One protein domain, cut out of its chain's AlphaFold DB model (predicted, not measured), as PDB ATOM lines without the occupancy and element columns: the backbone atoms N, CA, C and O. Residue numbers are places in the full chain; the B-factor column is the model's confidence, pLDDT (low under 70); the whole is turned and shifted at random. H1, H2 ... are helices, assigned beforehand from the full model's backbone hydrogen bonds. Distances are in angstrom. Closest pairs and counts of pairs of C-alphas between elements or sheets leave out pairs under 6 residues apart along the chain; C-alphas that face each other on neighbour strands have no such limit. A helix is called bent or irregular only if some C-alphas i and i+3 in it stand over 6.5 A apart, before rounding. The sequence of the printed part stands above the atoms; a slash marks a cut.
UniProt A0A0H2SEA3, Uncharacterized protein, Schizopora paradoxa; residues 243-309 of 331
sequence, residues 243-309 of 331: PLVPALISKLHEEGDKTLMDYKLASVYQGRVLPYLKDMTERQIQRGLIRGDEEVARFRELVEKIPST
ATOM      1  N   PRO A 243      23.130  -8.300 217.550       94.38
ATOM      2  CA  PRO A 243      23.705  -8.051 218.871       94.38
ATOM      3  C   PRO A 243      24.018  -6.570 219.084       94.38
ATOM      4  O   PRO A 243      24.623  -5.931 218.222       94.38
ATOM      5  N   LEU A 244      23.621  -6.029 220.239       96.00
ATOM      6  CA  LEU A 244      23.807  -4.625 220.644       96.00
ATOM      7  C   LEU A 244      23.083  -3.577 219.784       96.00
ATOM      8  O   LEU A 244      23.060  -2.410 220.172       96.00
ATOM      9  N   VAL A 245      22.461  -3.938 218.659       95.81
ATOM     10  CA  VAL A 245      21.756  -2.964 217.810       95.81
ATOM     11  C   VAL A 245      20.526  -2.372 218.514       95.81
ATOM     12  O   VAL A 245      20.407  -1.147 218.523       95.81
ATOM     13  N   PRO A 246      19.661  -3.152 219.196       96.88
ATOM     14  CA  PRO A 246      18.558  -2.585 219.980       96.88
ATOM     15  C   PRO A 246      19.040  -1.646 221.099       96.88
ATOM     16  O   PRO A 246      18.450  -0.584 221.326       96.88
ATOM     17  N   ALA A 247      20.164  -1.982 221.742       97.25
ATOM     18  CA  ALA A 247      20.805  -1.144 222.755       97.25
ATOM     19  C   ALA A 247      21.364   0.159 222.155       97.25
ATOM     20  O   ALA A 247      21.202   1.230 222.740       97.25
ATOM     21  N   LEU A 248      21.965   0.095 220.960       96.50
ATOM     22  CA  LEU A 248      22.445   1.260 220.209       96.50
ATOM     23  C   LEU A 248      21.308   2.200 219.853       96.50
ATOM     24  O   LEU A 248      21.401   3.396 220.122       96.50
ATOM     25  N   ILE A 249      20.228   1.666 219.284       96.50
ATOM     26  CA  ILE A 249      19.064   2.471 218.927       96.50
ATOM     27  C   ILE A 249      18.468   3.094 220.197       96.50
ATOM     28  O   ILE A 249      18.215   4.296 220.201       96.50
ATOM     29  N   SER A 250      18.337   2.351 221.301       97.19
ATOM     30  CA  SER A 250      17.861   2.905 222.582       97.19
ATOM     31  C   SER A 250      18.730   4.065 223.071       97.19
ATOM     32  O   SER A 250      18.218   5.155 223.321       97.19
ATOM     33  N   LYS A 251      20.054   3.868 223.116       96.44
ATOM     34  CA  LYS A 251      21.020   4.887 223.542       96.44
ATOM     35  C   LYS A 251      20.927   6.152 222.686       96.44
ATOM     36  O   LYS A 251      20.945   7.254 223.223       96.44
ATOM     37  N   LEU A 252      20.775   6.013 221.363       95.06
ATOM     38  CA  LEU A 252      20.596   7.149 220.449       95.06
ATOM     39  C   LEU A 252      19.340   7.973 220.773       95.06
ATOM     40  O   LEU A 252      19.382   9.196 220.671       95.06
ATOM     41  N   HIS A 253      18.245   7.329 221.176       95.94
ATOM     42  CA  HIS A 253      17.002   8.019 221.541       95.94
ATOM     43  C   HIS A 253      17.066   8.688 222.920       95.94
ATOM     44  O   HIS A 253      16.375   9.678 223.152       95.94
ATOM     45  N   GLU A 254      17.872   8.159 223.838       96.00
ATOM     46  CA  GLU A 254      18.026   8.704 225.192       96.00
ATOM     47  C   GLU A 254      19.061   9.832 225.264       96.00
ATOM     48  O   GLU A 254      18.859  10.810 225.981       96.00
ATOM     49  N   GLU A 255      20.159   9.704 224.518       96.25
ATOM     50  CA  GLU A 255      21.315  10.606 224.592       96.25
ATOM     51  C   GLU A 255      21.442  11.537 223.375       96.25
ATOM     52  O   GLU A 255      22.292  12.431 223.361       96.25
ATOM     53  N   GLY A 256      20.630  11.327 222.335       95.12
ATOM     54  CA  GLY A 256      20.644  12.137 221.122       95.12
ATOM     55  C   GLY A 256      20.323  13.609 221.385       95.12
ATOM     56  O   GLY A 256      19.581  13.962 222.302       95.12
ATOM     57  N   ASP A 257      20.864  14.492 220.543       96.19
ATOM     58  CA  ASP A 257      20.536  15.918 220.588       96.19
ATOM     59  C   ASP A 257      19.023  16.117 220.422       96.19
ATOM     60  O   ASP A 257      18.446  15.739 219.402       96.19
ATOM     61  N   LYS A 258      18.384  16.716 221.432       95.69
ATOM     62  CA  LYS A 258      16.924  16.842 221.501       95.69
ATOM     63  C   LYS A 258      16.342  17.524 220.262       95.69
ATOM     64  O   LYS A 258      15.339  17.061 219.738       95.69
ATOM     65  N   THR A 259      16.975  18.587 219.764       95.94
ATOM     66  CA  THR A 259      16.484  19.319 218.590       95.94
ATOM     67  C   THR A 259      16.541  18.459 217.328       95.94
ATOM     68  O   THR A 259      15.611  18.492 216.523       95.94
ATOM     69  N   LEU A 260      17.592  17.656 217.154       94.56
ATOM     70  CA  LEU A 260      17.673  16.695 216.051       94.56
ATOM     71  C   LEU A 260      16.678  15.539 216.203       94.56
ATOM     72  O   LEU A 260      16.103  15.116 215.202       94.56
ATOM     73  N   MET A 261      16.460  15.037 217.419       95.56
ATOM     74  CA  MET A 261      15.479  13.976 217.677       95.56
ATOM     75  C   MET A 261      14.043  14.464 217.443       95.56
ATOM     76  O   MET A 261      13.265  13.773 216.790       95.56
ATOM     77  N   ASP A 262      13.710  15.683 217.876       93.19
ATOM     78  CA  ASP A 262      12.409  16.312 217.619       93.19
ATOM     79  C   ASP A 262      12.197  16.548 216.110       93.19
ATOM     80  O   ASP A 262      11.123  16.264 215.582       93.19
ATOM     81  N   TYR A 263      13.239  16.979 215.382       92.31
ATOM     82  CA  TYR A 263      13.212  17.075 213.913       92.31
ATOM     83  C   TYR A 263      12.960  15.715 213.236       92.31
ATOM     84  O   TYR A 263      12.294  15.654 212.207       92.31
ATOM     85  N   LYS A 264      13.443  14.621 213.836       92.56
ATOM     86  CA  LYS A 264      13.198  13.231 213.407       92.56
ATOM     87  C   LYS A 264      11.885  12.644 213.931       92.56
ATOM     88  O   LYS A 264      11.716  11.427 213.899       92.56
ATOM     89  N   LEU A 265      10.984  13.487 214.439       93.38
ATOM     90  CA  LEU A 265       9.670  13.093 214.949       93.38
ATOM     91  C   LEU A 265       9.734  12.091 216.113       93.38
ATOM     92  O   LEU A 265       8.776  11.362 216.358       93.38
ATOM     93  N   ALA A 266      10.837  12.067 216.871       94.62
ATOM     94  CA  ALA A 266      11.030  11.107 217.956       94.62
ATOM     95  C   ALA A 266       9.916  11.164 219.004       94.62
ATOM     96  O   ALA A 266       9.458  10.126 219.477       94.62
ATOM     97  N   SER A 267       9.392  12.356 219.297       93.00
ATOM     98  CA  SER A 267       8.272  12.542 220.225       93.00
ATOM     99  C   SER A 267       7.026  11.718 219.877       93.00
ATOM    100  O   SER A 267       6.254  11.400 220.776       93.00
ATOM    101  N   VAL A 268       6.833  11.365 218.601       93.88
ATOM    102  CA  VAL A 268       5.653  10.640 218.107       93.88
ATOM    103  C   VAL A 268       5.707   9.152 218.461       93.88
ATOM    104  O   VAL A 268       4.694   8.554 218.818       93.88
ATOM    105  N   TYR A 269       6.892   8.542 218.393       94.75
ATOM    106  CA  TYR A 269       7.048   7.088 218.501       94.75
ATOM    107  C   TYR A 269       7.879   6.632 219.707       94.75
ATOM    108  O   TYR A 269       7.725   5.500 220.175       94.75
ATOM    109  N   GLN A 270       8.754   7.488 220.242       95.38
ATOM    110  CA  GLN A 270       9.781   7.105 221.216       95.38
ATOM    111  C   GLN A 270       9.189   6.501 222.496       95.38
ATOM    112  O   GLN A 270       9.766   5.562 223.045       95.38
ATOM    113  N   GLY A 271       8.014   6.972 222.932       95.50
ATOM    114  CA  GLY A 271       7.314   6.434 224.103       95.50
ATOM    115  C   GLY A 271       6.918   4.957 223.974       95.50
ATOM    116  O   GLY A 271       6.863   4.260 224.984       95.50
ATOM    117  N   ARG A 272       6.693   4.459 222.748       95.88
ATOM    118  CA  ARG A 272       6.400   3.038 222.482       95.88
ATOM    119  C   ARG A 272       7.650   2.253 222.061       95.88
ATOM    120  O   ARG A 272       7.785   1.086 222.417       95.88
ATOM    121  N   VAL A 273       8.571   2.889 221.335       97.25
ATOM    122  CA  VAL A 273       9.790   2.248 220.806       97.25
ATOM    123  C   VAL A 273      10.817   1.946 221.897       97.25
ATOM    124  O   VAL A 273      11.358   0.844 221.924       97.25
ATOM    125  N   LEU A 274      11.075   2.876 222.824       98.00
ATOM    126  CA  LEU A 274      12.115   2.682 223.843       98.00
ATOM    127  C   LEU A 274      11.876   1.464 224.751       98.00
ATOM    128  O   LEU A 274      12.813   0.680 224.918       98.00
ATOM    129  N   PRO A 275      10.674   1.254 225.329       98.38
ATOM    130  CA  PRO A 275      10.414   0.059 226.128       98.38
ATOM    131  C   PRO A 275      10.635  -1.234 225.337       98.38
ATOM    132  O   PRO A 275      11.241  -2.165 225.857       98.38
ATOM    133  N   TYR A 276      10.212  -1.261 224.070       98.38
ATOM    134  CA  TYR A 276      10.358  -2.427 223.200       98.38
ATOM    135  C   TYR A 276      11.827  -2.760 222.897       98.38
ATOM    136  O   TYR A 276      12.224  -3.919 222.980       98.38
ATOM    137  N   LEU A 277      12.663  -1.757 222.607       98.25
ATOM    138  CA  LEU A 277      14.096  -1.968 222.355       98.25
ATOM    139  C   LEU A 277      14.865  -2.404 223.615       98.25
ATOM    140  O   LEU A 277      15.803  -3.202 223.524       98.25
ATOM    141  N   LYS A 278      14.472  -1.907 224.795       98.06
ATOM    142  CA  LYS A 278      15.049  -2.335 226.082       98.06
ATOM    143  C   LYS A 278      14.703  -3.786 226.395       98.06
ATOM    144  O   LYS A 278      15.588  -4.560 226.738       98.06
ATOM    145  N   ASP A 279      13.440  -4.153 226.215       98.25
ATOM    146  CA  ASP A 279      12.951  -5.524 226.362       98.25
ATOM    147  C   ASP A 279      13.635  -6.483 225.366       98.25
ATOM    148  O   ASP A 279      14.092  -7.562 225.736       98.25
ATOM    149  N   MET A 280      13.839  -6.047 224.120       97.50
ATOM    150  CA  MET A 280      14.638  -6.779 223.131       97.50
ATOM    151  C   MET A 280      16.096  -6.964 223.570       97.50
ATOM    152  O   MET A 280      16.630  -8.065 223.477       97.50
ATOM    153  N   THR A 281      16.736  -5.917 224.097       97.88
ATOM    154  CA  THR A 281      18.109  -6.005 224.628       97.88
ATOM    155  C   THR A 281      18.194  -7.005 225.786       97.88
ATOM    156  O   THR A 281      19.103  -7.830 225.825       97.88
ATOM    157  N   GLU A 282      17.223  -6.986 226.697       98.12
ATOM    158  CA  GLU A 282      17.140  -7.927 227.817       98.12
ATOM    159  C   GLU A 282      16.966  -9.375 227.330       98.12
ATOM    160  O   GLU A 282      17.655 -10.281 227.803       98.12
ATOM    161  N   ARG A 283      16.134  -9.612 226.307       97.75
ATOM    162  CA  ARG A 283      16.041 -10.934 225.666       97.75
ATOM    163  C   ARG A 283      17.358 -11.381 225.036       97.75
ATOM    164  O   ARG A 283      17.692 -12.563 225.136       97.75
ATOM    165  N   GLN A 284      18.125 -10.474 224.423       96.69
ATOM    166  CA  GLN A 284      19.461 -10.804 223.909       96.69
ATOM    167  C   GLN A 284      20.395 -11.281 225.034       96.69
ATOM    168  O   GLN A 284      21.123 -12.256 224.840       96.69
ATOM    169  N   ILE A 285      20.332 -10.660 226.218       97.38
ATOM    170  CA  ILE A 285      21.104 -11.069 227.405       97.38
ATOM    171  C   ILE A 285      20.653 -12.450 227.896       97.38
ATOM    172  O   ILE A 285      21.474 -13.352 228.064       97.38
ATOM    173  N   GLN A 286      19.346 -12.660 228.067       97.56
ATOM    174  CA  GLN A 286      18.785 -13.927 228.558       97.56
ATOM    175  C   GLN A 286      19.107 -15.114 227.644       97.56
ATOM    176  O   GLN A 286      19.323 -16.231 228.115       97.56
ATOM    177  N   ARG A 287      19.166 -14.874 226.331       95.88
ATOM    178  CA  ARG A 287      19.534 -15.875 225.319       95.88
ATOM    179  C   ARG A 287      21.049 -16.076 225.194       95.88
ATOM    180  O   ARG A 287      21.473 -16.946 224.437       95.88
ATOM    181  N   GLY A 288      21.861 -15.287 225.903       94.94
ATOM    182  CA  GLY A 288      23.321 -15.327 225.833       94.94
ATOM    183  C   GLY A 288      23.899 -14.801 224.516       94.94
ATOM    184  O   GLY A 288      25.033 -15.135 224.179       94.94
ATOM    185  N   LEU A 289      23.132 -14.006 223.759       93.38
ATOM    186  CA  LEU A 289      23.599 -13.368 222.524       93.38
ATOM    187  C   LEU A 289      24.597 -12.238 222.819       93.38
ATOM    188  O   LEU A 289      25.540 -12.022 222.059       93.38
ATOM    189  N   ILE A 290      24.384 -11.542 223.936       95.31
ATOM    190  CA  ILE A 290      25.272 -10.530 224.521       95.31
ATOM    191  C   ILE A 290      25.357 -10.757 226.035       95.31
ATOM    192  O   ILE A 290      24.524 -11.457 226.609       95.31
ATOM    193  N   ARG A 291      26.353 -10.168 226.696       93.94
ATOM    194  CA  ARG A 291      26.557 -10.264 228.151       93.94
ATOM    195  C   ARG A 291      25.840  -9.153 228.918       93.94
ATOM    196  O   ARG A 291      25.540  -9.337 230.092       93.94
ATOM    197  N   GLY A 292      25.568  -8.024 228.264       92.81
ATOM    198  CA  GLY A 292      24.916  -6.846 228.845       92.81
ATOM    199  C   GLY A 292      25.886  -5.817 229.434       92.81
ATOM    200  O   GLY A 292      25.455  -4.749 229.857       92.81
ATOM    201  N   ASP A 293      27.188  -6.113 229.442       93.62
ATOM    202  CA  ASP A 293      28.259  -5.216 229.894       93.62
ATOM    203  C   ASP A 293      29.095  -4.649 228.732       93.62
ATOM    204  O   ASP A 293      30.048  -3.896 228.951       93.62
ATOM    205  N   GLU A 294      28.774  -5.024 227.491       94.25
ATOM    206  CA  GLU A 294      29.506  -4.572 226.320       94.25
ATOM    207  C   GLU A 294      29.327  -3.077 226.056       94.25
ATOM    208  O   GLU A 294      28.245  -2.500 226.173       94.25
ATOM    209  N   GLU A 295      30.396  -2.451 225.567       93.62
ATOM    210  CA  GLU A 295      30.290  -1.127 224.977       93.62
ATOM    211  C   GLU A 295      29.501  -1.213 223.666       93.62
ATOM    212  O   GLU A 295      29.947  -1.800 222.681       93.62
ATOM    213  N   VAL A 296      28.341  -0.562 223.642       92.38
ATOM    214  CA  VAL A 296      27.403  -0.561 222.513       92.38
ATOM    215  C   VAL A 296      28.052  -0.136 221.183       92.38
ATOM    216  O   VAL A 296      27.675  -0.622 220.118       92.38
ATOM    217  N   ALA A 297      29.084   0.716 221.220       90.19
ATOM    218  CA  ALA A 297      29.837   1.133 220.033       90.19
ATOM    219  C   ALA A 297      30.540  -0.031 219.300       90.19
ATOM    220  O   ALA A 297      30.851   0.090 218.113       90.19
ATOM    221  N   ARG A 298      30.745  -1.170 219.975       89.88
ATOM    222  CA  ARG A 298      31.387  -2.376 219.435       89.88
ATOM    223  C   ARG A 298      30.431  -3.311 218.693       89.88
ATOM    224  O   ARG A 298      30.846  -4.393 218.289       89.88
ATOM    225  N   PHE A 299      29.178  -2.904 218.460       90.69
ATOM    226  CA  PHE A 299      28.166  -3.717 217.767       90.69
ATOM    227  C   PHE A 299      28.671  -4.347 216.455       90.69
ATOM    228  O   PHE A 299      28.362  -5.503 216.176       90.69
ATOM    229  N   ARG A 300      29.507  -3.637 215.678       88.56
ATOM    230  CA  ARG A 300      30.057  -4.136 214.402       88.56
ATOM    231  C   ARG A 300      30.814  -5.459 214.551       88.56
ATOM    232  O   ARG A 300      30.627  -6.356 213.739       88.56
ATOM    233  N   GLU A 301      31.585  -5.619 215.626       88.88
ATOM    234  CA  GLU A 301      32.388  -6.826 215.887       88.88
ATOM    235  C   GLU A 301      31.535  -8.082 216.148       88.88
ATOM    236  O   GLU A 301      32.027  -9.218 216.078       88.88
ATOM    237  N   LEU A 302      30.269  -7.875 216.517       86.19
ATOM    238  CA  LEU A 302      29.320  -8.930 216.852       86.19
ATOM    239  C   LEU A 302      28.350  -9.201 215.700       86.19
ATOM    240  O   LEU A 302      28.079 -10.361 215.402       86.19
ATOM    241  N   VAL A 303      27.872  -8.149 215.029       84.38
ATOM    242  CA  VAL A 303      26.892  -8.260 213.937       84.38
ATOM    243  C   VAL A 303      27.470  -8.974 212.714       84.38
ATOM    244  O   VAL A 303      26.764  -9.767 212.105       84.38
ATOM    245  N   GLU A 304      28.754  -8.793 212.385       79.19
ATOM    246  CA  GLU A 304      29.391  -9.455 211.226       79.19
ATOM    247  C   GLU A 304      29.337 -10.994 211.269       79.19
ATOM    248  O   GLU A 304      29.536 -11.663 210.257       79.19
ATOM    249  N   LYS A 305      29.064 -11.571 212.443       74.81
ATOM    250  CA  LYS A 305      29.027 -13.020 212.663       74.81
ATOM    251  C   LYS A 305      27.630 -13.613 212.519       74.81
ATOM    252  O   LYS A 305      27.492 -14.833 212.604       74.81
ATOM    253  N   ILE A 306      26.604 -12.779 212.338       76.25
ATOM    254  CA  ILE A 306      25.204 -13.200 212.355       76.25
ATOM    255  C   ILE A 306      24.528 -12.759 211.055       76.25
ATOM    256  O   ILE A 306      24.604 -11.584 210.695       76.25
ATOM    257  N   PRO A 307      23.854 -13.675 210.336       73.31
ATOM    258  CA  PRO A 307      23.070 -13.303 209.169       73.31
ATOM    259  C   PRO A 307      22.031 -12.238 209.527       73.31
ATOM    260  O   PRO A 307      21.244 -12.416 210.454       73.31
ATOM    261  N   SER A 308      22.005 -11.141 208.771       72.50
ATOM    262  CA  SER A 308      20.952 -10.138 208.914       72.50
ATOM    263  C   SER A 308      19.645 -10.689 208.351       72.50
ATOM    264  O   SER A 308      19.557 -11.030 207.171       72.50
ATOM    265  N   THR A 309      18.614 -10.751 209.184       78.62
ATOM    266  CA  THR A 309      17.230 -10.875 208.730       78.62
ATOM    267  C   THR A 309      16.741  -9.519 208.228       78.62
ATOM    268  O   THR A 309      16.966  -8.485 208.854       78.62
TER     269      THR A 309
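AT A GLANCE: This is residues 243 to 309 of the 331 residues of an uncharacterized protein of Schizopora paradoxa (UniProt A0A0H2SEA3). Two helices, H3 and the shorter H1, run side by side in opposite ways, with the small helix H2 in the turn that joins them at one end; the short helix H4 packs on H1 near the other end, so that H1 is in the middle, between H3 and H4. H3 is the longest helix and has a kink of 42 degrees near residue 273. The printed part has 67 residues with four named helices, in the order H1, H2, H3, H4, and no named strand; its class is all helix. It is only just compact, close to loose, with a radius of gyration of the C-alphas of 12.9 A, and its C-alphas span 34 by 24 by 20 A.

HOW THE PARTS SIT: H3, residues 266 to 286, touches H1, residues 245 to 255; the closest C-alphas are those of Pro 246 and Leu 277, 5.1 A apart. H3 and H1 run opposite ways at a steep tilt of 43 degrees. H1 also touches H4, residues 296 to 303, with the C-alphas of Leu 248 and Val 296 closest at 5.8 A; these two run opposite ways at a shallow tilt of 18 degrees. H3 and H4 are apart. H2, residues 258 to 263, is close to H1 but not clearly touching it: the closest C-alphas, of His 253 and Met 261, are 7.3 A apart, and the tilt of 69.9 degrees is steep, only just short of about perpendicular. H2 is likewise close to H3 but not clearly touching it, with the C-alphas of Met 261 and Ser 267 closest at 7.8 A. H2 and H4 are apart. In H1 and H2 every O i to N i+4 pair is within hydrogen-bond range; in H3 13 of 17 are, and in H4 1 of 4, beside 3 of 5 O i to N i+3 pairs.

IN THESE COORDINATES: H3 is 28.3 A long from its first C-alpha, Ala 266, at (11.030, 11.107, 217.956), to its last, Gln 286, at (18.785, -13.927, 228.558). It is irregular, with C-alphas 268 and 271 7.5 A apart. H1, from Val 245 at (21.756, -2.964, 217.810) to Glu 255, is 15.2 A long. H2, from Lys 258 to Tyr 263, is 8.5 A long. H4 is 11.5 A long, ends at Val 303, C-alpha (26.892, -8.260, 213.937), and is irregular too, with C-alphas 297 and 300 7.7 A apart.

THE WHOLE: The two C-alphas farthest apart are those of Thr 259 and Gly 288, at 36.0 A. The printed part, residues 243 to 309, has no cut. The links from H1 to H2 and from H2 to H3 are tight, and the link of nine residues from H3 to H4 is short. The mean pLDDT of the printed part is 93.1, that of H4 is 89, and no printed residue is under 70.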